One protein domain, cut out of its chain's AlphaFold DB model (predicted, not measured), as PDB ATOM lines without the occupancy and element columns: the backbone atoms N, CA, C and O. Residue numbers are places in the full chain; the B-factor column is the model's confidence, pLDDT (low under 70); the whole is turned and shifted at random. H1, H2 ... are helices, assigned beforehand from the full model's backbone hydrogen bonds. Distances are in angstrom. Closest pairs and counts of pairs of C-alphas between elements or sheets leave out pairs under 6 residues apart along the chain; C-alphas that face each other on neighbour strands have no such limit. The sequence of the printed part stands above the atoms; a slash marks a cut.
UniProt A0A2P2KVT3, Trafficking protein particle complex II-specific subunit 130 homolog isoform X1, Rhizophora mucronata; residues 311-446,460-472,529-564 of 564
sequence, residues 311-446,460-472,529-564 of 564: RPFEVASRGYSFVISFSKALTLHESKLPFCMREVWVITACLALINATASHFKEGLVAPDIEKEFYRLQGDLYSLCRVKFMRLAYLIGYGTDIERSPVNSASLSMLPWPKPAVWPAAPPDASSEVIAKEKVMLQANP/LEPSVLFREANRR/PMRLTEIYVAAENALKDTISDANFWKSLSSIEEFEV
ATOM      1  N   ARG A 311     -24.935  10.030 -33.162       95.69
ATOM      2  CA  ARG A 311     -24.836   9.229 -31.922       95.69
ATOM      3  C   ARG A 311     -24.110   9.957 -30.774       95.69
ATOM      4  O   ARG A 311     -23.149   9.420 -30.221       95.69
ATOM      5  N   PRO A 312     -24.563  11.151 -30.347       96.38
ATOM      6  CA  PRO A 312     -23.935  11.893 -29.244       96.38
ATOM      7  C   PRO A 312     -23.960  11.131 -27.907       96.38
ATOM      8  O   PRO A 312     -23.036  11.263 -27.107       96.38
ATOM      9  N   PHE A 313     -24.972  10.286 -27.679       95.62
ATOM     10  CA  PHE A 313     -25.023   9.405 -26.508       95.62
ATOM     11  C   PHE A 313     -23.841   8.430 -26.454       95.62
ATOM     12  O   PHE A 313     -23.225   8.251 -25.404       95.62
ATOM     13  N   GLU A 314     -23.493   7.822 -27.588       97.12
ATOM     14  CA  GLU A 314     -22.387   6.873 -27.653       97.12
ATOM     15  C   GLU A 314     -21.042   7.574 -27.423       97.12
ATOM     16  O   GLU A 314     -20.199   7.037 -26.705       97.12
ATOM     17  N   VAL A 315     -20.878   8.806 -27.923       98.25
ATOM     18  CA  VAL A 315     -19.713   9.653 -27.607       98.25
ATOM     19  C   VAL A 315     -19.615   9.913 -26.104       98.25
ATOM     20  O   VAL A 315     -18.541   9.747 -25.532       98.25
ATOM     21  N   ALA A 316     -20.720  10.265 -25.438       98.00
ATOM     22  CA  ALA A 316     -20.728  10.495 -23.991       98.00
ATOM     23  C   ALA A 316     -20.375   9.220 -23.202       98.00
ATOM     24  O   ALA A 316     -19.559   9.263 -22.284       98.00
ATOM     25  N   SER A 317     -20.946   8.075 -23.586       97.81
ATOM     26  CA  SER A 317     -20.720   6.781 -22.926       97.81
ATOM     27  C   SER A 317     -19.277   6.284 -23.084       97.81
ATOM     28  O   SER A 317     -18.596   5.968 -22.096       97.81
ATOM     29  N   ARG A 318     -18.766   6.280 -24.325       98.25
ATOM     30  CA  ARG A 318     -17.371   5.927 -24.623       98.25
ATOM     31  C   ARG A 318     -16.413   6.940 -23.995       98.25
ATOM     32  O   ARG A 318     -15.420   6.535 -23.398       98.25
ATOM     33  N   GLY A 319     -16.740   8.230 -24.047       98.25
ATOM     34  CA  GLY A 319     -15.950   9.317 -23.471       98.25
ATOM     35  C   GLY A 319     -15.813   9.225 -21.959       98.25
ATOM     36  O   GLY A 319     -14.704   9.320 -21.440       98.25
ATOM     37  N   TYR A 320     -16.897   8.943 -21.237       98.19
ATOM     38  CA  TYR A 320     -16.843   8.712 -19.794       98.19
ATOM     39  C   TYR A 320     -15.906   7.545 -19.436       98.19
ATOM     40  O   TYR A 320     -15.016   7.676 -18.590       98.19
ATOM     41  N   SER A 321     -16.048   6.419 -20.143       97.69
ATOM     42  CA  SER A 321     -15.187   5.242 -19.965       97.69
ATOM     43  C   SER A 321     -13.720   5.543 -20.304       97.69
ATOM     44  O   SER A 321     -12.812   5.145 -19.564       97.69
ATOM     45  N   PHE A 322     -13.485   6.291 -21.387       98.12
ATOM     46  CA  PHE A 322     -12.166   6.740 -21.819       98.12
ATOM     47  C   PHE A 322     -11.508   7.627 -20.763       98.12
ATOM     48  O   PHE A 322     -10.398   7.318 -20.338       98.12
ATOM     49  N   VAL A 323     -12.193   8.660 -20.262       98.25
ATOM     50  CA  VAL A 323     -11.658   9.585 -19.249       98.25
ATOM     51  C   VAL A 323     -11.269   8.844 -17.968       98.25
ATOM     52  O   VAL A 323     -10.191   9.082 -17.425       98.25
ATOM     53  N   ILE A 324     -12.084   7.892 -17.499       95.75
ATOM     54  CA  ILE A 324     -11.745   7.077 -16.319       95.75
ATOM     55  C   ILE A 324     -10.501   6.221 -16.576       95.75
ATOM     56  O   ILE A 324      -9.592   6.171 -15.742       95.75
ATOM     57  N   SER A 325     -10.458   5.529 -17.716       95.69
ATOM     58  CA  SER A 325      -9.331   4.672 -18.101       95.69
ATOM     59  C   SER A 325      -8.042   5.482 -18.269       95.69
ATOM     60  O   SER A 325      -6.989   5.117 -17.742       95.69
ATOM     61  N   PHE A 326      -8.127   6.623 -18.943       96.38
ATOM     62  CA  PHE A 326      -6.997   7.497 -19.217       96.38
ATOM     63  C   PHE A 326      -6.522   8.225 -17.956       96.38
ATOM     64  O   PHE A 326      -5.323   8.284 -17.712       96.38
ATOM     65  N   SER A 327      -7.421   8.630 -17.050       94.94
ATOM     66  CA  SER A 327      -7.039   9.161 -15.732       94.94
ATOM     67  C   SER A 327      -6.196   8.169 -14.917       94.94
ATOM     68  O   SER A 327      -5.355   8.601 -14.121       94.94
ATOM     69  N   LYS A 328      -6.408   6.853 -15.071       93.06
ATOM     70  CA  LYS A 328      -5.546   5.833 -14.450       93.06
ATOM     71  C   LYS A 328      -4.174   5.798 -15.117       93.06
ATOM     72  O   LYS A 328      -3.180   5.757 -14.403       93.06
ATOM     73  N   ALA A 329      -4.113   5.887 -16.448       92.88
ATOM     74  CA  ALA A 329      -2.850   5.984 -17.183       92.88
ATOM     75  C   ALA A 329      -2.043   7.227 -16.762       92.88
ATOM     76  O   ALA A 329      -0.890   7.087 -16.372       92.88
ATOM     77  N   LEU A 330      -2.670   8.406 -16.687       93.69
ATOM     78  CA  LEU A 330      -2.031   9.635 -16.192       93.69
ATOM     79  C   LEU A 330      -1.464   9.474 -14.774       93.69
ATOM     80  O   LEU A 330      -0.409  10.009 -14.461       93.69
ATOM     81  N   THR A 331      -2.132   8.693 -13.918       90.88
ATOM     82  CA  THR A 331      -1.638   8.409 -12.559       90.88
ATOM     83  C   THR A 331      -0.356   7.571 -12.573       90.88
ATOM     84  O   THR A 331       0.521   7.786 -11.744       90.88
ATOM     85  N   LEU A 332      -0.216   6.634 -13.515       90.06
ATOM     86  CA  LEU A 332       0.998   5.818 -13.650       90.06
ATOM     87  C   LEU A 332       2.211   6.644 -14.113       90.06
ATOM     88  O   LEU A 332       3.343   6.272 -13.820       90.06
ATOM     89  N   HIS A 333       1.970   7.766 -14.797       90.75
ATOM     90  CA  HIS A 333       2.998   8.661 -15.331       90.75
ATOM     91  C   HIS A 333       3.102   9.997 -14.571       90.75
ATOM     92  O   HIS A 333       3.787  10.911 -15.025       90.75
ATOM     93  N   GLU A 334       2.485  10.109 -13.388       88.62
ATOM     94  CA  GLU A 334       2.389  11.349 -12.592       88.62
ATOM     95  C   GLU A 334       3.757  11.956 -12.219       88.62
ATOM     96  O   GLU A 334       3.833  13.144 -11.932       88.62
ATOM     97  N   SER A 335       4.847  11.179 -12.235       87.56
ATOM     98  CA  SER A 335       6.214  11.673 -11.988       87.56
ATOM     99  C   SER A 335       6.873  12.381 -13.165       87.56
ATOM    100  O   SER A 335       7.850  13.092 -12.956       87.56
ATOM    101  N   LYS A 336       6.372  12.168 -14.384       89.81
ATOM    102  CA  LYS A 336       6.900  12.778 -15.612       89.81
ATOM    103  C   LYS A 336       6.019  13.914 -16.124       89.81
ATOM    104  O   LYS A 336       6.476  14.720 -16.923       89.81
ATOM    105  N   LEU A 337       4.759  13.938 -15.699       92.81
ATOM    106  CA  LEU A 337       3.771  14.917 -16.131       92.81
ATOM    107  C   LEU A 337       3.856  16.212 -15.303       92.81
ATOM    108  O   LEU A 337       4.294  16.165 -14.149       92.81
ATOM    109  N   PRO A 338       3.382  17.347 -15.852       93.75
ATOM    110  CA  PRO A 338       3.253  18.596 -15.108       93.75
ATOM    111  C   PRO A 338       2.439  18.456 -13.814       93.75
ATOM    112  O   PRO A 338       1.629  17.535 -13.635       93.75
ATOM    113  N   PHE A 339       2.638  19.397 -12.890       92.44
ATOM    114  CA  PHE A 339       1.988  19.367 -11.585       92.44
ATOM    115  C   PHE A 339       0.461  19.341 -11.733       92.44
ATOM    116  O   PHE A 339      -0.128  20.209 -12.375       92.44
ATOM    117  N   CYS A 340      -0.180  18.330 -11.134       92.56
ATOM    118  CA  CYS A 340      -1.629  18.113 -11.200       92.56
ATOM    119  C   CYS A 340      -2.218  17.997 -12.620       92.56
ATOM    120  O   CYS A 340      -3.428  18.147 -12.797       92.56
ATOM    121  N   MET A 341      -1.400  17.619 -13.609       94.44
ATOM    122  CA  MET A 341      -1.826  17.401 -14.996       94.44
ATOM    123  C   MET A 341      -3.062  16.501 -15.112       94.44
ATOM    124  O   MET A 341      -3.973  16.774 -15.883       94.44
ATOM    125  N   ARG A 342      -3.149  15.437 -14.303       94.12
ATOM    126  CA  ARG A 342      -4.313  14.537 -14.296       94.12
ATOM    127  C   ARG A 342      -5.609  15.262 -13.943       94.12
ATOM    128  O   ARG A 342      -6.647  14.972 -14.526       94.12
ATOM    129  N   GLU A 343      -5.589  16.116 -12.927       93.69
ATOM    130  CA  GLU A 343      -6.763  16.871 -12.495       93.69
ATOM    131  C   GLU A 343      -7.198  17.841 -13.594       93.69
ATOM    132  O   GLU A 343      -8.366  17.822 -13.973       93.69
ATOM    133  N   VAL A 344      -6.243  18.609 -14.119       96.19
ATOM    134  CA  VAL A 344      -6.439  19.610 -15.175       96.19
ATOM    135  C   VAL A 344      -6.988  18.956 -16.446       96.19
ATOM    136  O   VAL A 344      -8.062  19.330 -16.910       96.19
ATOM    137  N   TRP A 345      -6.348  17.887 -16.928       97.62
ATOM    138  CA  TRP A 345      -6.773  17.162 -18.127       97.62
ATOM    139  C   TRP A 345      -8.165  16.528 -17.984       97.62
ATOM    140  O   TRP A 345      -8.962  16.550 -18.917       97.62
ATOM    141  N   VAL A 346      -8.509  15.965 -16.817       97.44
ATOM    142  CA  VAL A 346      -9.849  15.377 -16.608       97.44
ATOM    143  C   VAL A 346     -10.934  16.454 -16.643       97.44
ATOM    144  O   VAL A 346     -12.011  16.205 -17.181       97.44
ATOM    145  N   ILE A 347     -10.663  17.641 -16.094       97.50
ATOM    146  CA  ILE A 347     -11.594  18.776 -16.146       97.50
ATOM    147  C   ILE A 347     -11.828  19.183 -17.601       97.50
ATOM    148  O   ILE A 347     -12.977  19.208 -18.047       97.50
ATOM    149  N   THR A 348     -10.755  19.425 -18.359       97.88
ATOM    150  CA  THR A 348     -10.853  19.859 -19.760       97.88
ATOM    151  C   THR A 348     -11.513  18.790 -20.638       97.88
ATOM    152  O   THR A 348     -12.397  19.116 -21.430       97.88
ATOM    153  N   ALA A 349     -11.202  17.503 -20.437       98.44
ATOM    154  CA  ALA A 349     -11.831  16.395 -21.161       98.44
ATOM    155  C   ALA A 349     -13.337  16.286 -20.890       98.44
ATOM    156  O   ALA A 349     -14.128  16.149 -21.826       98.44
ATOM    157  N   CYS A 350     -13.750  16.348 -19.619       98.44
ATOM    158  CA  CYS A 350     -15.162  16.279 -19.256       98.44
ATOM    159  C   CYS A 350     -15.946  17.462 -19.827       98.44
ATOM    160  O   CYS A 350     -16.996  17.238 -20.424       98.44
ATOM    161  N   LEU A 351     -15.436  18.691 -19.694       97.75
ATOM    162  CA  LEU A 351     -16.099  19.882 -20.231       97.75
ATOM    163  C   LEU A 351     -16.216  19.830 -21.758       97.75
ATOM    164  O   LEU A 351     -17.288  20.110 -22.293       97.75
ATOM    165  N   ALA A 352     -15.159  19.408 -22.459       98.06
ATOM    166  CA  ALA A 352     -15.192  19.238 -23.910       98.06
ATOM    167  C   ALA A 352     -16.276  18.232 -24.337       98.06
ATOM    168  O   ALA A 352     -17.094  18.533 -25.210       98.06
ATOM    169  N   LEU A 353     -16.324  17.061 -23.688       98.56
ATOM    170  CA  LEU A 353     -17.325  16.026 -23.958       98.56
ATOM    171  C   LEU A 353     -18.747  16.504 -23.669       98.56
ATOM    172  O   LEU A 353     -19.619  16.323 -24.515       98.56
ATOM    173  N   ILE A 354     -18.984  17.117 -22.509       98.19
ATOM    174  CA  ILE A 354     -20.283  17.675 -22.111       98.19
ATOM    175  C   ILE A 354     -20.777  18.652 -23.177       98.19
ATOM    176  O   ILE A 354     -21.849  18.454 -23.743       98.19
ATOM    177  N   ASN A 355     -19.961  19.657 -23.504       97.44
ATOM    178  CA  ASN A 355     -20.350  20.726 -24.418       97.44
ATOM    179  C   ASN A 355     -20.665  20.187 -25.817       97.44
ATOM    180  O   ASN A 355     -21.716  20.500 -26.374       97.44
ATOM    181  N   ALA A 356     -19.795  19.338 -26.368       98.00
ATOM    182  CA  ALA A 356     -19.996  18.793 -27.707       98.00
ATOM    183  C   ALA A 356     -21.168  17.808 -27.768       98.00
ATOM    184  O   ALA A 356     -21.969  17.825 -28.697       98.00
ATOM    185  N   THR A 357     -21.308  16.930 -26.777       97.62
ATOM    186  CA  THR A 357     -22.414  15.968 -26.795       97.62
ATOM    187  C   THR A 357     -23.759  16.649 -26.577       97.62
ATOM    188  O   THR A 357     -24.711  16.281 -27.256       97.62
ATOM    189  N   ALA A 358     -23.832  17.682 -25.734       96.00
ATOM    190  CA  ALA A 358     -25.030  18.500 -25.570       96.00
ATOM    191  C   ALA A 358     -25.384  19.279 -26.847       96.00
ATOM    192  O   ALA A 358     -26.544  19.286 -27.243       96.00
ATOM    193  N   SER A 359     -24.403  19.872 -27.544       96.38
ATOM    194  CA  SER A 359     -24.667  20.630 -28.780       96.38
ATOM    195  C   SER A 359     -25.151  19.756 -29.941       96.38
ATOM    196  O   SER A 359     -25.833  20.243 -30.842       96.38
ATOM    197  N   HIS A 360     -24.780  18.474 -29.945       94.88
ATOM    198  CA  HIS A 360     -25.192  17.504 -30.960       94.88
ATOM    199  C   HIS A 360     -26.431  16.685 -30.563       94.88
ATOM    200  O   HIS A 360     -27.017  16.028 -31.425       94.88
ATOM    201  N   PHE A 361     -26.838  16.700 -29.292       93.25
ATOM    202  CA  PHE A 361     -28.028  15.995 -28.828       93.25
ATOM    203  C   PHE A 361     -29.296  16.764 -29.205       93.25
ATOM    204  O   PHE A 361     -29.388  17.977 -29.042       93.25
ATOM    205  N   LYS A 362     -30.290  16.044 -29.728       89.62
ATOM    206  CA  LYS A 362     -31.591  16.595 -30.112       89.62
ATOM    207  C   LYS A 362     -32.678  15.857 -29.342       89.62
ATOM    208  O   LYS A 362     -32.870  14.657 -29.552       89.62
ATOM    209  N   GLU A 363     -33.367  16.582 -28.469       84.75
ATOM    210  CA  GLU A 363     -34.467  16.058 -27.654       84.75
ATOM    211  C   GLU A 363     -35.569  15.445 -28.532       84.75
ATOM    212  O   GLU A 363     -35.867  15.930 -29.626       84.75
ATOM    213  N   GLY A 364     -36.156  14.339 -28.067       80.56
ATOM    214  CA  GLY A 364     -37.262  13.658 -28.748       80.56
ATOM    215  C   GLY A 364     -36.910  12.862 -30.015       80.56
ATOM    216  O   GLY A 364     -37.804  12.247 -30.591       80.56
ATOM    217  N   LEU A 365     -35.642  12.825 -30.457       84.81
ATOM    218  CA  LEU A 365     -35.205  11.996 -31.600       84.81
ATOM    219  C   LEU A 365     -34.702  10.598 -31.211       84.81
ATOM    220  O   LEU A 365     -34.472   9.764 -32.087       84.81
ATOM    221  N   VAL A 366     -34.507  10.337 -29.920       86.94
ATOM    222  CA  VAL A 366     -34.018   9.055 -29.395       86.94
ATOM    223  C   VAL A 366     -35.045   8.425 -28.457       86.94
ATOM    224  O   VAL A 366     -35.959   9.092 -27.977       86.94
ATOM    225  N   ALA A 367     -34.910   7.123 -28.196       89.81
ATOM    226  CA  ALA A 367     -35.780   6.430 -27.251       89.81
ATOM    227  C   ALA A 367     -35.655   7.036 -25.832       89.81
ATOM    228  O   ALA A 367     -34.535   7.363 -25.427       89.81
ATOM    229  N   PRO A 368     -36.746   7.112 -25.041       90.94
ATOM    230  CA  PRO A 368     -36.730   7.729 -23.708       90.94
ATOM    231  C   PRO A 368     -35.683   7.145 -22.749       90.94
ATOM    232  O   PRO A 368     -35.092   7.871 -21.951       90.94
ATOM    233  N   ASP A 369     -35.409   5.840 -22.843       91.94
ATOM    234  CA  ASP A 369     -34.387   5.187 -22.019       91.94
ATOM    235  C   ASP A 369     -32.970   5.672 -22.364       91.94
ATOM    236  O   ASP A 369     -32.155   5.895 -21.469       91.94
ATOM    237  N   ILE A 370     -32.685   5.899 -23.653       91.00
ATOM    238  CA  ILE A 370     -31.396   6.436 -24.121       91.00
ATOM    239  C   ILE A 370     -31.244   7.889 -23.676       91.00
ATOM    240  O   ILE A 370     -30.172   8.287 -23.232       91.00
ATOM    241  N   GLU A 371     -32.313   8.676 -23.765       93.00
ATOM    242  CA  GLU A 371     -32.325  10.064 -23.306       93.00
ATOM    243  C   GLU A 371     -32.072  10.171 -21.794       93.00
ATOM    244  O   GLU A 371     -31.224  10.943 -21.348       93.00
ATOM    245  N   LYS A 372     -32.736   9.333 -20.992       93.75
ATOM    246  CA  LYS A 372     -32.490   9.264 -19.548       93.75
ATOM    247  C   LYS A 372     -31.036   8.903 -19.235       93.75
ATOM    248  O   LYS A 372     -30.410   9.545 -18.390       93.75
ATOM    249  N   GLU A 373     -30.493   7.886 -19.904       94.75
ATOM    250  CA  GLU A 373     -29.097   7.483 -19.723       94.75
ATOM    251  C   GLU A 373     -28.117   8.558 -20.201       94.75
ATOM    252  O   GLU A 373     -27.072   8.753 -19.579       94.75
ATOM    253  N   PHE A 374     -28.460   9.313 -21.246       95.56
ATOM    254  CA  PHE A 374     -27.677  10.456 -21.699       95.56
ATOM    255  C   PHE A 374     -27.553  11.521 -20.607       95.56
ATOM    256  O   PHE A 374     -26.437  11.906 -20.257       95.56
ATOM    257  N   TYR A 375     -28.666  11.947 -20.003       95.50
ATOM    258  CA  TYR A 375     -28.627  12.924 -18.910       95.50
ATOM    259  C   TYR A 375     -27.915  12.390 -17.666       95.50
ATOM    260  O   TYR A 375     -27.203  13.141 -16.993       95.50
ATOM    261  N   ARG A 376     -28.039  11.088 -17.374       96.06
ATOM    262  CA  ARG A 376     -27.259  10.447 -16.308       96.06
ATOM    263  C   ARG A 376     -25.755  10.559 -16.583       96.06
ATOM    264  O   ARG A 376     -25.013  10.967 -15.695       96.06
ATOM    265  N   LEU A 377     -25.313  10.254 -17.806       96.12
ATOM    266  CA  LEU A 377     -23.907  10.363 -18.213       96.12
ATOM    267  C   LEU A 377     -23.394  11.808 -18.204       96.12
ATOM    268  O   LEU A 377     -22.265  12.039 -17.776       96.12
ATOM    269  N   GLN A 378     -24.213  12.782 -18.617       96.44
ATOM    270  CA  GLN A 378     -23.889  14.204 -18.446       96.44
ATOM    271  C   GLN A 378     -23.623  14.516 -16.969       96.44
ATOM    272  O   GLN A 378     -22.590  15.091 -16.632       96.44
ATOM    273  N   GLY A 379     -24.514  14.073 -16.077       95.31
ATOM    274  CA  GLY A 379     -24.350  14.219 -14.632       95.31
ATOM    275  C   GLY A 379     -23.063  13.580 -14.100       95.31
ATOM    276  O   GLY A 379     -22.361  14.200 -13.299       95.31
ATOM    277  N   ASP A 380     -22.710  12.383 -14.573       94.44
ATOM    278  CA  ASP A 380     -21.473  11.693 -14.190       94.44
ATOM    279  C   ASP A 380     -20.217  12.454 -14.648       94.44
ATOM    280  O   ASP A 380     -19.279  12.628 -13.862       94.44
ATOM    281  N   LEU A 381     -20.200  12.960 -15.888       96.25
ATOM    282  CA  LEU A 381     -19.105  13.784 -16.414       96.25
ATOM    283  C   LEU A 381     -18.965  15.094 -15.624       96.25
ATOM    284  O   LEU A 381     -17.855  15.452 -15.225       96.25
ATOM    285  N   TYR A 382     -20.079  15.775 -15.331       94.25
ATOM    286  CA  TYR A 382     -20.083  16.982 -14.499       94.25
ATOM    287  C   TYR A 382     -19.575  16.694 -13.086       94.25
ATOM    288  O   TYR A 382     -18.785  17.463 -12.542       94.25
ATOM    289  N   SER A 383     -19.999  15.579 -12.489       91.25
ATOM    290  CA  SER A 383     -19.548  15.147 -11.165       91.25
ATOM    291  C   SER A 383     -18.039  14.902 -11.150       91.25
ATOM    292  O   SER A 383     -17.337  15.414 -10.273       91.25
ATOM    293  N   LEU A 384     -17.510  14.193 -12.154       91.31
ATOM    294  CA  LEU A 384     -16.079  13.921 -12.279       91.31
ATOM    295  C   LEU A 384     -15.268  15.216 -12.438       91.31
ATOM    296  O   LEU A 384     -14.307  15.428 -11.692       91.31
ATOM    297  N   CYS A 385     -15.697  16.095 -13.346       92.81
ATOM    298  CA  CYS A 385     -15.121  17.423 -13.550       92.81
ATOM    299  C   CYS A 385     -15.094  18.224 -12.243       92.81
ATOM    300  O   CYS A 385     -14.040  18.659 -11.778       92.81
ATOM    301  N   ARG A 386     -16.252  18.350 -11.586       89.44
ATOM    302  CA  ARG A 386     -16.413  19.146 -10.368       89.44
ATOM    303  C   ARG A 386     -15.552  18.637  -9.220       89.44
ATOM    304  O   ARG A 386     -14.970  19.434  -8.491       89.44
ATOM    305  N   VAL A 387     -15.433  17.320  -9.048       88.44
ATOM    306  CA  VAL A 387     -14.562  16.741  -8.013       88.44
ATOM    307  C   VAL A 387     -13.104  17.125  -8.243       88.44
ATOM    308  O   VAL A 387     -12.412  17.480  -7.287       88.44
ATOM    309  N   LYS A 388     -12.620  17.050  -9.488       90.94
ATOM    310  CA  LYS A 388     -11.246  17.433  -9.832       90.94
ATOM    311  C   LYS A 388     -11.020  18.928  -9.636       90.94
ATOM    312  O   LYS A 388     -10.042  19.293  -8.991       90.94
ATOM    313  N   PHE A 389     -11.967  19.754 -10.067       91.38
ATOM    314  CA  PHE A 389     -11.928  21.205  -9.902       91.38
ATOM    315  C   PHE A 389     -11.849  21.618  -8.425       91.38
ATOM    316  O   PHE A 389     -10.932  22.324  -8.012       91.38
ATOM    317  N   MET A 390     -12.723  21.056  -7.583       87.00
ATOM    318  CA  MET A 390     -12.701  21.305  -6.139       87.00
ATOM    319  C   MET A 390     -11.366  20.904  -5.502       87.00
ATOM    320  O   MET A 390     -10.881  21.583  -4.604       87.00
ATOM    321  N   ARG A 391     -10.738  19.812  -5.950       86.44
ATOM    322  CA  ARG A 391      -9.432  19.390  -5.420       86.44
ATOM    323  C   ARG A 391      -8.321  20.372  -5.744       86.44
ATOM    324  O   ARG A 391      -7.480  20.585  -4.876       86.44
ATOM    325  N   LEU A 392      -8.332  20.961  -6.939       90.25
ATOM    326  CA  LEU A 392      -7.409  22.043  -7.278       90.25
ATOM    327  C   LEU A 392      -7.611  23.220  -6.319       90.25
ATOM    328  O   LEU A 392      -6.644  23.663  -5.711       90.25
ATOM    329  N   ALA A 393      -8.864  23.612  -6.060       88.62
ATOM    330  CA  ALA A 393      -9.192  24.668  -5.097       88.62
ATOM    331  C   ALA A 393      -8.624  24.405  -3.693       88.62
ATOM    332  O   ALA A 393      -8.078  25.291  -3.039       88.62
ATOM    333  N   TYR A 394      -8.737  23.166  -3.216       83.94
ATOM    334  CA  TYR A 394      -8.159  22.735  -1.943       83.94
ATOM    335  C   TYR A 394      -6.622  22.784  -1.953       83.94
ATOM    336  O   TYR A 394      -6.028  23.190  -0.957       83.94
ATOM    337  N   LEU A 395      -5.975  22.396  -3.055       85.56
ATOM    338  CA  LEU A 395      -4.513  22.414  -3.175       85.56
ATOM    339  C   LEU A 395      -3.916  23.823  -3.157       85.56
ATOM    340  O   LEU A 395      -2.805  23.978  -2.664       85.56
ATOM    341  N   ILE A 396      -4.645  24.823  -3.652       88.12
ATOM    342  CA  ILE A 396      -4.202  26.230  -3.673       88.12
ATOM    343  C   ILE A 396      -4.783  27.066  -2.524       88.12
ATOM    344  O   ILE A 396      -4.609  28.284  -2.476       88.12
ATOM    345  N   GLY A 397      -5.467  26.420  -1.574       83.38
ATOM    346  CA  GLY A 397      -5.891  27.031  -0.316       83.38
ATOM    347  C   GLY A 397      -7.257  27.720  -0.306       83.38
ATOM    348  O   GLY A 397      -7.582  28.328   0.705       83.38
ATOM    349  N   TYR A 398      -8.071  27.601  -1.359       84.06
ATOM    350  CA  TYR A 398      -9.436  28.160  -1.404       84.06
ATOM    351  C   TYR A 398     -10.527  27.165  -0.979       84.06
ATOM    352  O   TYR A 398     -11.636  27.550  -0.618       84.06
ATOM    353  N   GLY A 399     -10.240  25.860  -0.995       78.25
ATOM    354  CA  GLY A 399     -11.264  24.822  -0.821       78.25
ATOM    355  C   GLY A 399     -12.023  24.833   0.517       78.25
ATOM    356  O   GLY A 399     -13.134  24.300   0.591       78.25
ATOM    357  N   THR A 400     -11.463  25.414   1.584       74.94
ATOM    358  CA  THR A 400     -12.153  25.548   2.882       74.94
ATOM    359  C   THR A 400     -13.271  26.582   2.861       74.94
ATOM    360  O   THR A 400     -14.224  26.444   3.634       74.94
ATOM    361  N   ASP A 401     -13.167  27.560   1.963       75.69
ATOM    362  CA  ASP A 401     -14.049  28.724   1.901       75.69
ATOM    363  C   ASP A 401     -15.165  28.556   0.861       75.69
ATOM    364  O   ASP A 401     -16.197  29.223   0.952       75.69
ATOM    365  N   ILE A 402     -15.001  27.606  -0.067       76.06
ATOM    366  CA  ILE A 402     -16.008  27.245  -1.070       76.06
ATOM    367  C   ILE A 402     -17.127  26.412  -0.435       76.06
ATOM    368  O   ILE A 402     -16.893  25.418   0.274       76.06
ATOM    369  N   GLU A 403     -18.377  26.769  -0.737       72.56
ATOM    370  CA  GLU A 403     -19.528  26.008  -0.269       72.56
ATOM    371  C   GLU A 403     -19.554  24.587  -0.866       72.56
ATOM    372  O   GLU A 403     -19.420  24.348  -2.067       72.56
ATOM    373  N   ARG A 404     -19.770  23.589   0.000       71.69
ATOM    374  CA  ARG A 404     -19.919  22.187  -0.415       71.69
ATOM    375  C   ARG A 404     -21.372  21.743  -0.303       71.69
ATOM    376  O   ARG A 404     -21.969  21.857   0.768       71.69
ATOM    377  N   SER A 405     -21.902  21.108  -1.341       71.56
ATOM    378  CA  SER A 405     -23.119  20.305  -1.211       71.56
ATOM    379  C   SER A 405     -22.817  18.974  -0.486       71.56
ATOM    380  O   SER A 405     -21.647  18.564  -0.395       71.56
ATOM    381  N   PRO A 406     -23.835  18.260   0.033       71.31
ATOM    382  CA  PRO A 406     -23.664  16.896   0.538       71.31
ATOM    383  C   PRO A 406     -23.043  15.955  -0.504       71.31
ATOM    384  O   PRO A 406     -22.154  15.174  -0.171       71.31
ATOM    385  N   VAL A 407     -23.436  16.105  -1.774       67.00
ATOM    386  CA  VAL A 407     -22.905  15.334  -2.908       67.00
ATOM    387  C   VAL A 407     -21.416  15.615  -3.109       67.00
ATOM    388  O   VAL A 407     -20.617  14.684  -3.148       67.00
ATOM    389  N   ASN A 408     -21.008  16.888  -3.118       69.94
ATOM    390  CA  ASN A 408     -19.595  17.261  -3.248       69.94
ATOM    391  C   ASN A 408     -18.770  16.709  -2.081       69.94
ATOM    392  O   ASN A 408     -17.663  16.213  -2.270       69.94
ATOM    393  N   SER A 409     -19.315  16.781  -0.863       73.88
ATOM    394  CA  SER A 409     -18.640  16.296   0.344       73.88
ATOM    395  C   SER A 409     -18.424  14.781   0.302       73.88
ATOM    396  O   SER A 409     -17.339  14.309   0.649       73.88
ATOM    397  N   ALA A 410     -19.422  14.022  -0.160       72.25
ATOM    398  CA  ALA A 410     -19.317  12.578  -0.344       72.25
ATOM    399  C   ALA A 410     -18.282  12.226  -1.424       72.25
ATOM    400  O   ALA A 410     -17.341  11.486  -1.144       72.25
ATOM    401  N   SER A 411     -18.377  12.825  -2.615       74.38
ATOM    402  CA  SER A 411     -17.458  12.537  -3.723       74.38
ATOM    403  C   SER A 411     -16.003  12.906  -3.407       74.38
ATOM    404  O   SER A 411     -15.085  12.160  -3.752       74.38
ATOM    405  N   LEU A 412     -15.770  14.014  -2.693       76.06
ATOM    406  CA  LEU A 412     -14.436  14.387  -2.213       76.06
ATOM    407  C   LEU A 412     -13.891  13.406  -1.166       76.06
ATOM    408  O   LEU A 412     -12.691  13.148  -1.161       76.06
ATOM    409  N   SER A 413     -14.755  12.845  -0.313       71.94
ATOM    410  CA  SER A 413     -14.359  11.882   0.728       71.94
ATOM    411  C   SER A 413     -14.058  10.486   0.177       71.94
ATOM    412  O   SER A 413     -13.228   9.773   0.733       71.94
ATOM    413  N   MET A 414     -14.757  10.072  -0.883       70.88
ATOM    414  CA  MET A 414     -14.689   8.704  -1.410       70.88
ATOM    415  C   MET A 414     -13.547   8.478  -2.403       70.88
ATOM    416  O   MET A 414     -13.174   7.336  -2.664       70.88
ATOM    417  N   LEU A 415     -12.989   9.545  -2.970       70.69
ATOM    418  CA  LEU A 415     -11.951   9.458  -3.989       70.69
ATOM    419  C   LEU A 415     -10.589   9.882  -3.407       70.69
ATOM    420  O   LEU A 415     -10.523  10.807  -2.598       70.69
ATOM    421  N   PRO A 416      -9.464   9.303  -3.863       68.19
ATOM    422  CA  PRO A 416      -8.140   9.656  -3.354       68.19
ATOM    423  C   PRO A 416      -7.773  11.084  -3.756       68.19
ATOM    424  O   PRO A 416      -7.910  11.437  -4.929       68.19
ATOM    425  N   TRP A 417      -7.322  11.902  -2.803       71.56
ATOM    426  CA  TRP A 417      -6.810  13.249  -3.074       71.56
ATOM    427  C   TRP A 417      -5.627  13.222  -4.047       71.56
ATOM    428  O   TRP A 417      -4.950  12.190  -4.133       71.56
ATOM    429  N   PRO A 418      -5.362  14.326  -4.770       69.88
ATOM    430  CA  PRO A 418      -4.164  14.432  -5.586       69.88
ATOM    431  C   PRO A 418      -2.933  14.148  -4.726       69.88
ATOM    432  O   PRO A 418      -2.780  14.695  -3.632       69.88
ATOM    433  N   LYS A 419      -2.076  13.256  -5.218       68.81
ATOM    434  CA  LYS A 419      -0.791  12.928  -4.610       68.81
ATOM    435  C   LYS A 419       0.315  13.028  -5.669       68.81
ATOM    436  O   LYS A 419       0.977  12.006  -5.868       68.81
ATOM    437  N   PRO A 420       0.534  14.212  -6.294       71.25
ATOM    438  CA  PRO A 420       1.682  14.469  -7.156       71.25
ATOM    439  C   PRO A 420       2.957  13.736  -6.714       71.25
ATOM    440  O   PRO A 420       3.355  13.722  -5.544       71.25
ATOM    441  N   ALA A 421       3.603  13.048  -7.643       70.75
ATOM    442  CA  ALA A 421       4.832  12.329  -7.321       70.75
ATOM    443  C   ALA A 421       5.926  13.297  -6.833       70.75
ATOM    444  O   ALA A 421       6.662  12.973  -5.901       70.75
ATOM    445  N   VAL A 422       5.950  14.507  -7.399       75.25
ATOM    446  CA  VAL A 422       6.849  15.603  -7.033       75.25
ATOM    447  C   VAL A 422       6.022  16.790  -6.551       75.25
ATOM    448  O   VAL A 422       5.087  17.224  -7.222       75.25
ATOM    449  N   TRP A 423       6.353  17.297  -5.366       81.25
ATOM    450  CA  TRP A 423       5.754  18.517  -4.832       81.25
ATOM    451  C   TRP A 423       6.585  19.733  -5.255       81.25
ATOM    452  O   TRP A 423       7.808  19.670  -5.116       81.25
ATOM    453  N   PRO A 424       5.959  20.822  -5.732       85.62
ATOM    454  CA  PRO A 424       6.686  22.003  -6.172       85.62
ATOM    455  C   PRO A 424       7.358  22.705  -4.989       85.62
ATOM    456  O   PRO A 424       6.845  22.702  -3.864       85.62
ATOM    457  N   ALA A 425       8.514  23.310  -5.254       83.69
ATOM    458  CA  ALA A 425       9.152  24.237  -4.330       83.69
ATOM    459  C   ALA A 425       8.489  25.619  -4.438       83.69
ATOM    460  O   ALA A 425       7.946  25.972  -5.485       83.69
ATOM    461  N   ALA A 426       8.537  26.407  -3.363       80.75
ATOM    462  CA  ALA A 426       8.157  27.813  -3.457       80.75
ATOM    463  C   ALA A 426       9.155  28.561  -4.362       80.75
ATOM    464  O   ALA A 426      10.364  28.349  -4.209       80.75
ATOM    465  N   PRO A 427       8.683  29.442  -5.263       82.88
ATOM    466  CA  PRO A 427       9.563  30.330  -6.013       82.88
ATOM    467  C   PRO A 427      10.462  31.158  -5.075       82.88
ATOM    468  O   PRO A 427      10.023  31.539  -3.983       82.88
ATOM    469  N   PRO A 428      11.713  31.458  -5.464       78.38
ATOM    470  CA  PRO A 428      12.661  32.184  -4.612       78.38
ATOM    471  C   PRO A 428      12.188  33.603  -4.237       78.38
ATOM    472  O   PRO A 428      12.592  34.139  -3.207       78.38
ATOM    473  N   ASP A 429      11.302  34.196  -5.033       82.94
ATOM    474  CA  ASP A 429      10.695  35.519  -4.869       82.94
ATOM    475  C   ASP A 429       9.274  35.491  -4.270       82.94
ATOM    476  O   ASP A 429       8.684  36.543  -4.022       82.94
ATOM    477  N   ALA A 430       8.749  34.315  -3.905       84.50
ATOM    478  CA  ALA A 430       7.376  34.134  -3.419       84.50
ATOM    479  C   ALA A 430       7.083  34.728  -2.024       84.50
ATOM    480  O   ALA A 430       5.993  34.549  -1.482       84.50
ATOM    481  N   SER A 431       8.033  35.430  -1.397       83.81
ATOM    482  CA  SER A 431       7.880  35.951  -0.027       83.81
ATOM    483  C   SER A 431       6.688  36.905   0.113       83.81
ATOM    484  O   SER A 431       5.962  36.847   1.105       83.81
ATOM    485  N   SER A 432       6.457  37.764  -0.882       85.12
ATOM    486  CA  SER A 432       5.313  38.683  -0.916       85.12
ATOM    487  C   SER A 432       3.981  37.938  -1.073       85.12
ATOM    488  O   SER A 432       3.025  38.243  -0.357       85.12
ATOM    489  N   GLU A 433       3.932  36.931  -1.948       85.94
ATOM    490  CA  GLU A 433       2.761  36.081  -2.191       85.94
ATOM    491  C   GLU A 433       2.392  35.262  -0.949       85.94
ATOM    492  O   GLU A 433       1.224  35.204  -0.563       85.94
ATOM    493  N   VAL A 434       3.387  34.698  -0.258       85.62
ATOM    494  CA  VAL A 434       3.189  33.950   0.993       85.62
ATOM    495  C   VAL A 434       2.603  34.848   2.082       85.62
ATOM    496  O   VAL A 434       1.647  34.445   2.744       85.62
ATOM    497  N   ILE A 435       3.116  36.073   2.245       85.81
ATOM    498  CA  ILE A 435       2.578  37.044   3.214       85.81
ATOM    499  C   ILE A 435       1.139  37.437   2.851       85.81
ATOM    500  O   ILE A 435       0.280  37.529   3.732       85.81
ATOM    501  N   ALA A 436       0.852  37.649   1.564       84.56
ATOM    502  CA  ALA A 436      -0.496  37.954   1.099       84.56
ATOM    503  C   ALA A 436      -1.468  36.801   1.404       84.56
ATOM    504  O   ALA A 436      -2.532  37.038   1.980       84.56
ATOM    505  N   LYS A 437      -1.077  35.552   1.114       84.56
ATOM    506  CA  LYS A 437      -1.881  34.356   1.403       84.56
ATOM    507  C   LYS A 437      -2.094  34.163   2.908       84.56
ATOM    508  O   LYS A 437      -3.210  33.874   3.332       84.56
ATOM    509  N   GLU A 438      -1.065  34.387   3.732       83.94
ATOM    510  CA  GLU A 438      -1.176  34.370   5.201       83.94
ATOM    511  C   GLU A 438      -2.195  35.393   5.704       83.94
ATOM    512  O   GLU A 438      -3.047  35.065   6.532       83.94
ATOM    513  N   LYS A 439      -2.153  36.620   5.175       83.19
ATOM    514  CA  LYS A 439      -3.105  37.673   5.533       83.19
ATOM    515  C   LYS A 439      -4.535  37.294   5.155       83.19
ATOM    516  O   LYS A 439      -5.425  37.468   5.981       83.19
ATOM    517  N   VAL A 440      -4.751  36.741   3.958       80.56
ATOM    518  CA  VAL A 440      -6.073  36.261   3.514       80.56
ATOM    519  C   VAL A 440      -6.588  35.156   4.439       80.56
ATOM    520  O   VAL A 440      -7.710  35.249   4.923       80.56
ATOM    521  N   MET A 441      -5.759  34.162   4.772       75.31
ATOM    522  CA  MET A 441      -6.155  33.070   5.669       75.31
ATOM    523  C   MET A 441      -6.467  33.538   7.097       75.31
ATOM    524  O   MET A 441      -7.366  32.997   7.735       75.31
ATOM    525  N   LEU A 442      -5.741  34.536   7.614       73.31
ATOM    526  CA  LEU A 442      -5.997  35.121   8.937       73.31
ATOM    527  C   LEU A 442      -7.246  36.015   8.960       73.31
ATOM    528  O   LEU A 442      -7.869  36.167  10.007       73.31
ATOM    529  N   GLN A 443      -7.591  36.623   7.823       68.19
ATOM    530  CA  GLN A 443      -8.756  37.497   7.661       68.19
ATOM    531  C   GLN A 443     -10.016  36.754   7.199       68.19
ATOM    532  O   GLN A 443     -11.100  37.338   7.217       68.19
ATOM    533  N   ALA A 444      -9.896  35.482   6.810       63.84
ATOM    534  CA  ALA A 444     -11.016  34.636   6.431       63.84
ATOM    535  C   ALA A 444     -11.966  34.447   7.627       63.84
ATOM    536  O   ALA A 444     -11.737  33.639   8.528       63.84
ATOM    537  N   ASN A 445     -13.060  35.210   7.643       56.16
ATOM    538  CA  ASN A 445     -14.177  34.946   8.538       56.16
ATOM    539  C   ASN A 445     -14.867  33.663   8.057       56.16
ATOM    540  O   ASN A 445     -15.293  33.625   6.899       56.16
ATOM    541  N   PRO A 446     -15.032  32.624   8.897       55.16
ATOM    542  CA  PRO A 446     -15.759  31.435   8.484       55.16
ATOM    543  C   PRO A 446     -17.182  31.852   8.098       55.16
ATOM    544  O   PRO A 446     -17.957  32.262   8.966       55.16
ATOM    545  N   LEU A 460      -8.107  13.085   4.711       52.53
ATOM    546  CA  LEU A 460      -6.995  13.476   3.826       52.53
ATOM    547  C   LEU A 460      -7.097  14.889   3.200       52.53
ATOM    548  O   LEU A 460      -6.462  15.144   2.179       52.53
ATOM    549  N   GLU A 461      -7.843  15.809   3.822       59.22
ATOM    550  CA  GLU A 461      -7.836  17.249   3.499       59.22
ATOM    551  C   GLU A 461      -6.389  17.803   3.392       59.22
ATOM    552  O   GLU A 461      -5.489  17.240   4.021       59.22
ATOM    553  N   PRO A 462      -6.103  18.878   2.623       53.41
ATOM    554  CA  PRO A 462      -4.737  19.364   2.370       53.41
ATOM    555  C   PRO A 462      -3.838  19.573   3.595       53.41
ATOM    556  O   PRO A 462      -2.622  19.425   3.505       53.41
ATOM    557  N   SER A 463      -4.414  19.814   4.773       56.84
ATOM    558  CA  SER A 463      -3.696  19.838   6.056       56.84
ATOM    559  C   SER A 463      -3.014  18.502   6.415       56.84
ATOM    560  O   SER A 463      -2.005  18.483   7.120       56.84
ATOM    561  N   VAL A 464      -3.514  17.375   5.903       59.91
ATOM    562  CA  VAL A 464      -2.893  16.043   5.959       59.91
ATOM    563  C   VAL A 464      -1.928  15.834   4.786       59.91
ATOM    564  O   VAL A 464      -0.872  15.223   4.981       59.91
ATOM    565  N   LEU A 465      -2.225  16.397   3.602       58.56
ATOM    566  CA  LEU A 465      -1.290  16.434   2.466       58.56
ATOM    567  C   LEU A 465      -0.016  17.215   2.804       58.56
ATOM    568  O   LEU A 465       1.032  16.849   2.305       58.56
ATOM    569  N   PHE A 466      -0.050  18.193   3.714       65.88
ATOM    570  CA  PHE A 466       1.130  18.901   4.233       65.88
ATOM    571  C   PHE A 466       2.221  17.959   4.765       65.88
ATOM    572  O   PHE A 466       3.411  18.135   4.495       65.88
ATOM    573  N   ARG A 467       1.823  16.943   5.546       65.88
ATOM    574  CA  ARG A 467       2.771  15.967   6.105       65.88
ATOM    575  C   ARG A 467       3.348  15.083   5.006       65.88
ATOM    576  O   ARG A 467       4.524  14.744   5.065       65.88
ATOM    577  N   GLU A 468       2.534  14.732   4.016       67.19
ATOM    578  CA  GLU A 468       2.954  13.933   2.862       67.19
ATOM    579  C   GLU A 468       3.842  14.737   1.896       67.19
ATOM    580  O   GLU A 468       4.855  14.228   1.437       67.19
ATOM    581  N   ALA A 469       3.525  16.009   1.662       69.12
ATOM    582  CA  ALA A 469       4.281  16.967   0.867       69.12
ATOM    583  C   ALA A 469       5.707  17.126   1.399       69.12
ATOM    584  O   ALA A 469       6.680  16.887   0.686       69.12
ATOM    585  N   ASN A 470       5.830  17.459   2.687       73.31
ATOM    586  CA  ASN A 470       7.127  17.600   3.340       73.31
ATOM    587  C   ASN A 470       7.873  16.255   3.435       73.31
ATOM    588  O   ASN A 470       9.090  16.232   3.277       73.31
ATOM    589  N   ARG A 471       7.167  15.125   3.610       72.19
ATOM    590  CA  ARG A 471       7.769  13.779   3.563       72.19
ATOM    591  C   ARG A 471       8.368  13.463   2.189       72.19
ATOM    592  O   ARG A 471       9.497  12.991   2.129       72.19
ATOM    593  N   ARG A 472       7.631  13.706   1.101       68.25
ATOM    594  CA  ARG A 472       8.082  13.401  -0.268       68.25
ATOM    595  C   ARG A 472       9.221  14.305  -0.725       68.25
ATOM    596  O   ARG A 472      10.175  13.815  -1.325       68.25
ATOM    597  N   PRO A 529      11.138  22.053   6.121       77.25
ATOM    598  CA  PRO A 529       9.719  21.810   5.895       77.25
ATOM    599  C   PRO A 529       8.993  23.119   5.563       77.25
ATOM    600  O   PRO A 529       9.059  24.076   6.341       77.25
ATOM    601  N   MET A 530       8.302  23.154   4.421       80.62
ATOM    602  CA  MET A 530       7.498  24.312   4.022       80.62
ATOM    603  C   MET A 530       6.296  24.447   4.951       80.62
ATOM    604  O   MET A 530       5.754  23.436   5.405       80.62
ATOM    605  N   ARG A 531       5.875  25.685   5.216       83.81
ATOM    606  CA  ARG A 531       4.615  26.056   5.876       83.81
ATOM    607  C   ARG A 531       3.431  25.828   4.934       83.81
ATOM    608  O   ARG A 531       3.593  25.732   3.724       83.81
ATOM    609  N   LEU A 532       2.219  25.745   5.485       81.81
ATOM    610  CA  LEU A 532       1.011  25.487   4.691       81.81
ATOM    611  C   LEU A 532       0.795  26.549   3.598       81.81
ATOM    612  O   LEU A 532       0.461  26.207   2.471       81.81
ATOM    613  N   THR A 533       1.050  27.816   3.916       85.12
ATOM    614  CA  THR A 533       0.951  28.942   2.979       85.12
ATOM    615  C   THR A 533       2.000  28.886   1.881       85.12
ATOM    616  O   THR A 533       1.674  29.121   0.724       85.12
ATOM    617  N   GLU A 534       3.227  28.480   2.208       85.94
ATOM    618  CA  GLU A 534       4.279  28.231   1.217       85.94
ATOM    619  C   GLU A 534       3.877  27.099   0.260       85.94
ATOM    620  O   GLU A 534       4.114  27.206  -0.938       85.94
ATOM    621  N   ILE A 535       3.223  26.038   0.756       84.50
ATOM    622  CA  ILE A 535       2.721  24.944  -0.093       84.50
ATOM    623  C   ILE A 535       1.611  25.429  -1.023       84.50
ATOM    624  O   ILE A 535       1.625  25.069  -2.196       84.50
ATOM    625  N   TYR A 536       0.669  26.236  -0.529       87.62
ATOM    626  CA  TYR A 536      -0.387  26.798  -1.371       87.62
ATOM    627  C   TYR A 536       0.183  27.675  -2.481       87.62
ATOM    628  O   TYR A 536      -0.187  27.490  -3.632       87.62
ATOM    629  N   VAL A 537       1.129  28.558  -2.156       89.69
ATOM    630  CA  VAL A 537       1.780  29.430  -3.144       89.69
ATOM    631  C   VAL A 537       2.608  28.627  -4.153       89.69
ATOM    632  O   VAL A 537       2.558  28.905  -5.348       89.69
ATOM    633  N   ALA A 538       3.323  27.588  -3.711       89.75
ATOM    634  CA  ALA A 538       4.055  26.703  -4.617       89.75
ATOM    635  C   ALA A 538       3.118  25.921  -5.552       89.75
ATOM    636  O   ALA A 538       3.395  25.800  -6.741       89.75
ATOM    637  N   ALA A 539       2.004  25.402  -5.028       90.06
ATOM    638  CA  ALA A 539       0.998  24.696  -5.819       90.06
ATOM    639  C   ALA A 539       0.292  25.627  -6.815       90.06
ATOM    640  O   ALA A 539       0.026  25.218  -7.940       90.06
ATOM    641  N   GLU A 540       0.005  26.866  -6.411       92.38
ATOM    642  CA  GLU A 540      -0.612  27.892  -7.253       92.38
ATOM    643  C   GLU A 540       0.301  28.266  -8.426       92.38
ATOM    644  O   GLU A 540      -0.130  28.189  -9.574       92.38
ATOM    645  N   ASN A 541       1.581  28.551  -8.168       92.38
ATOM    646  CA  ASN A 541       2.557  28.828  -9.227       92.38
ATOM    647  C   ASN A 541       2.761  27.621 -10.158       92.38
ATOM    648  O   ASN A 541       2.700  27.767 -11.374       92.38
ATOM    649  N   ALA A 542       2.902  26.411  -9.611       92.50
ATOM    650  CA  ALA A 542       3.061  25.212 -10.434       92.50
ATOM    651  C   ALA A 542       1.818  24.899 -11.289       92.50
ATOM    652  O   ALA A 542       1.950  24.416 -12.409       92.50
ATOM    653  N   LEU A 543       0.605  25.169 -10.789       93.44
ATOM    654  CA  LEU A 543      -0.617  25.041 -11.589       93.44
ATOM    655  C   LEU A 543      -0.711  26.103 -12.680       93.44
ATOM    656  O   LEU A 543      -1.214  25.794 -13.756       93.44
ATOM    657  N   LYS A 544      -0.230  27.321 -12.421       93.12
ATOM    658  CA  LYS A 544      -0.166  28.389 -13.422       93.12
ATOM    659  C   LYS A 544       0.736  28.012 -14.599       93.12
ATOM    660  O   LYS A 544       0.412  28.354 -15.728       93.12
ATOM    661  N   ASP A 545       1.817  27.277 -14.338       92.44
ATOM    662  CA  ASP A 545       2.694  26.741 -15.385       92.44
ATOM    663  C   ASP A 545       2.061  25.553 -16.134       92.44
ATOM    664  O   ASP A 545       2.309  25.368 -17.323       92.44
ATOM    665  N   THR A 546       1.236  24.743 -15.455       94.44
ATOM    666  CA  THR A 546       0.518  23.614 -16.074       94.44
ATOM    667  C   THR A 546      -0.654  24.068 -16.952       94.44
ATOM    668  O   THR A 546      -0.892  23.468 -17.996       94.44
ATOM    669  N   ILE A 547      -1.437  25.060 -16.514       96.62
ATOM    670  CA  ILE A 547      -2.701  25.452 -17.155       96.62
ATOM    671  C   ILE A 547      -2.433  26.480 -18.250       96.62
ATOM    672  O   ILE A 547      -2.119  27.636 -17.972       96.62
ATOM    673  N   SER A 548      -2.628  26.076 -19.502       95.31
ATOM    674  CA  SER A 548      -2.418  26.946 -20.661       95.31
ATOM    675  C   SER A 548      -3.637  27.806 -21.013       95.31
ATOM    676  O   SER A 548      -3.484  28.866 -21.622       95.31
ATOM    677  N   ASP A 549      -4.852  27.384 -20.642       94.62
ATOM    678  CA  ASP A 549      -6.074  28.163 -20.872       94.62
ATOM    679  C   ASP A 549      -6.252  29.259 -19.810       94.62
ATOM    680  O   ASP A 549      -6.522  28.993 -18.635       94.62
ATOM    681  N   ALA A 550      -6.174  30.516 -20.248       94.38
ATOM    682  CA  ALA A 550      -6.351  31.685 -19.394       94.38
ATOM    683  C   ALA A 550      -7.738  31.749 -18.730       94.38
ATOM    684  O   ALA A 550      -7.841  32.229 -17.601       94.38
ATOM    685  N   ASN A 551      -8.796  31.265 -19.391       93.44
ATOM    686  CA  ASN A 551     -10.140  31.251 -18.806       93.44
ATOM    687  C   ASN A 551     -10.237  30.208 -17.694       93.44
ATOM    688  O   ASN A 551     -10.777  30.493 -16.624       93.44
ATOM    689  N   PHE A 552      -9.661  29.024 -17.915       94.56
ATOM    690  CA  PHE A 552      -9.587  28.017 -16.867       94.56
ATOM    691  C   PHE A 552      -8.751  28.523 -15.685       94.56
ATOM    692  O   PHE A 552      -9.208  28.461 -14.543       94.56
ATOM    693  N   TRP A 553      -7.589  29.129 -15.930       94.75
ATOM    694  CA  TRP A 553      -6.801  29.739 -14.857       94.75
ATOM    695  C   TRP A 553      -7.588  30.812 -14.090       94.75
ATOM    696  O   TRP A 553      -7.560  30.841 -12.858       94.75
ATOM    697  N   LYS A 554      -8.347  31.659 -14.797       93.81
ATOM    698  CA  LYS A 554      -9.189  32.688 -14.180       93.81
ATOM    699  C   LYS A 554     -10.178  32.089 -13.175       93.81
ATOM    700  O   LYS A 554     -10.272  32.610 -12.065       93.81
ATOM    701  N   SER A 555     -10.817  30.964 -13.504       92.50
ATOM    702  CA  SER A 555     -11.743  30.265 -12.593       92.50
ATOM    703  C   SER A 555     -11.086  29.739 -11.305       92.50
ATOM    704  O   SER A 555     -11.774  29.466 -10.328       92.50
ATOM    705  N   LEU A 556      -9.751  29.616 -11.277       91.00
ATOM    706  CA  LEU A 556      -8.986  29.196 -10.098       91.00
ATOM    707  C   LEU A 556      -8.366  30.372  -9.321       91.00
ATOM    708  O   LEU A 556      -7.712  30.154  -8.300       91.00
ATOM    709  N   SER A 557      -8.528  31.611  -9.799       88.31
ATOM    710  CA  SER A 557      -7.760  32.763  -9.309       88.31
ATOM    711  C   SER A 557      -8.284  33.371  -8.003       88.31
ATOM    712  O   SER A 557      -7.502  33.931  -7.233       88.31
ATOM    713  N   SER A 558      -9.584  33.245  -7.716       85.69
ATOM    714  CA  SER A 558     -10.208  33.733  -6.479       85.69
ATOM    715  C   SER A 558     -11.435  32.904  -6.100       85.69
ATOM    716  O   SER A 558     -12.002  32.211  -6.941       85.69
ATOM    717  N   ILE A 559     -11.873  32.994  -4.838       82.44
ATOM    718  CA  ILE A 559     -13.067  32.285  -4.339       82.44
ATOM    719  C   ILE A 559     -14.311  32.663  -5.151       82.44
ATOM    720  O   ILE A 559     -15.136  31.802  -5.429       82.44
ATOM    721  N   GLU A 560     -14.443  33.932  -5.541       83.88
ATOM    722  CA  GLU A 560     -15.567  34.407  -6.347       83.88
ATOM    723  C   GLU A 560     -15.581  33.745  -7.726       83.88
ATOM    724  O   GLU A 560     -16.619  33.249  -8.144       83.88
ATOM    725  N   GLU A 561     -14.434  33.673  -8.408       86.00
ATOM    726  CA  GLU A 561     -14.335  33.043  -9.733       86.00
ATOM    727  C   GLU A 561     -14.495  31.508  -9.676       86.00
ATOM    728  O   GLU A 561     -14.871  30.909 -10.677       86.00
ATOM    729  N   PHE A 562     -14.280  30.869  -8.516       80.75
ATOM    730  CA  PHE A 562     -14.619  29.451  -8.294       80.75
ATOM    731  C   PHE A 562     -16.131  29.190  -8.218       80.75
ATOM    732  O   PHE A 562     -16.567  28.052  -8.424       80.75
ATOM    733  N   GLU A 563     -16.909  30.193  -7.804       74.00
ATOM    734  CA  GLU A 563     -18.356  30.092  -7.571       74.00
ATOM    735  C   GLU A 563     -19.193  30.542  -8.785       74.00
ATOM    736  O   GLU A 563     -20.392  30.247  -8.819       74.00
ATOM    737  N   VAL A 564     -18.565  31.213  -9.760       70.62
ATOM    738  CA  VAL A 564     -19.125  31.586 -11.076       70.62
ATOM    739  C   VAL A 564     -19.051  30.400 -12.031       70.62
ATOM    740  O   VAL A 564     -20.081  30.141 -12.699       70.62
TER     741      VAL A 564
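This is residues 311 to 446, 460 to 472 and 529 to 564 of the 564 residues of the protein "Trafficking protein particle complex II-specific subunit 130 homolog isoform X1" of Rhizophora mucronata (UniProt A0A2P2KVT3). Three long helices, H1, H2 and H3, lie side by side as an up-and-down bundle, and beyond the end of H3 a looser head of shorter helices gathers round H7, with H5 crossing it and H6 near its first residues. The short H4 crosses H3 in its later half, and after H7 the chain folds back through the short H8 and H9. The printed part has 185 residues, with nine named helices in order from H1 to H9 and no named strand; the class is all helix. It is compact, with a radius of gyration of the C-alphas of 18.1 A, and its outline is elongated, 58 by 37 by 30 A.

The longest helix, H3, is residues 368 to 395, 40.9 A from C-alpha 368 at (-36.730, 7.729, -23.708) to C-alpha 395 at (-4.513, 22.414, -3.175). H1, residues 312 to 332, measures 30.0 A, begins with C-alpha 312 at (-23.935, 11.893, -29.244) and has a kink of 25 degrees near residue 321. H2, residues 341 to 360, measures 28.3 A. H7, residues 532 to 546, measures 20.9 A and H5, residues 431 to 443, 18.4 A. The shorter helices are H6, residues 462 to 472, H4, residues 406 to 414, H8, residues 550 to 555, and H9, residues 559 to 563.

H3 is the hub, touching four helices. H2 and H3 form a hairpin at a shallow tilt of 29 degrees, with closest C-alphas Ile 347 and Cys 385, 4.6 A apart. H1 and H2 form another, at 5 degrees, closest at Pro 312 and Thr 357, C-alphas 5.0 A apart. H1 touches H3 with residues 313 to 320 alone, the closest C-alphas being Phe 313 and Phe 374, 5.6 A. H4 touches H3 at residues 387 to 391 alone, closest at C-alphas Val 387 and Leu 412, 6.3 A. H3 and H7 only just touch, with 3 pairs of C-alphas within 8 A, the closest Leu 395 and Tyr 536, 6.3 A. H5 touches H7 at a steep tilt of 62 degrees, the C-alphas of Val 434 and Glu 534 being closest at 5.8 A. H6 and H7 only just touch, with 3 pairs within 8 A, the closest C-alphas being Phe 466 and Leu 532, 6.6 A, and stand about perpendicular at 78 degrees. H8 and H9 only just touch, with 3 pairs within 8 A, and only at the corner, closest at C-alphas Ser 555 and Glu 561, 4.8 A. Every O i to N i+4 pair is within hydrogen-bond range in H1, H2, H3, H4, H5, H7, H8 and H9, and 5 of 7 are in H6.

The C-alphas of Ala 367 and Pro 428 are the two farthest apart, 59.3 A. The link H4 to H5 is long, with 16 residues. Residues 447 to 459 and 473 to 528 are not printed; the C-alphas across these cuts are 20.5 A and 10.6 A apart. Mean pLDDT of the printed part is 85.7; 20 residues are under 70, among them 443 to 446 and 460 to 469.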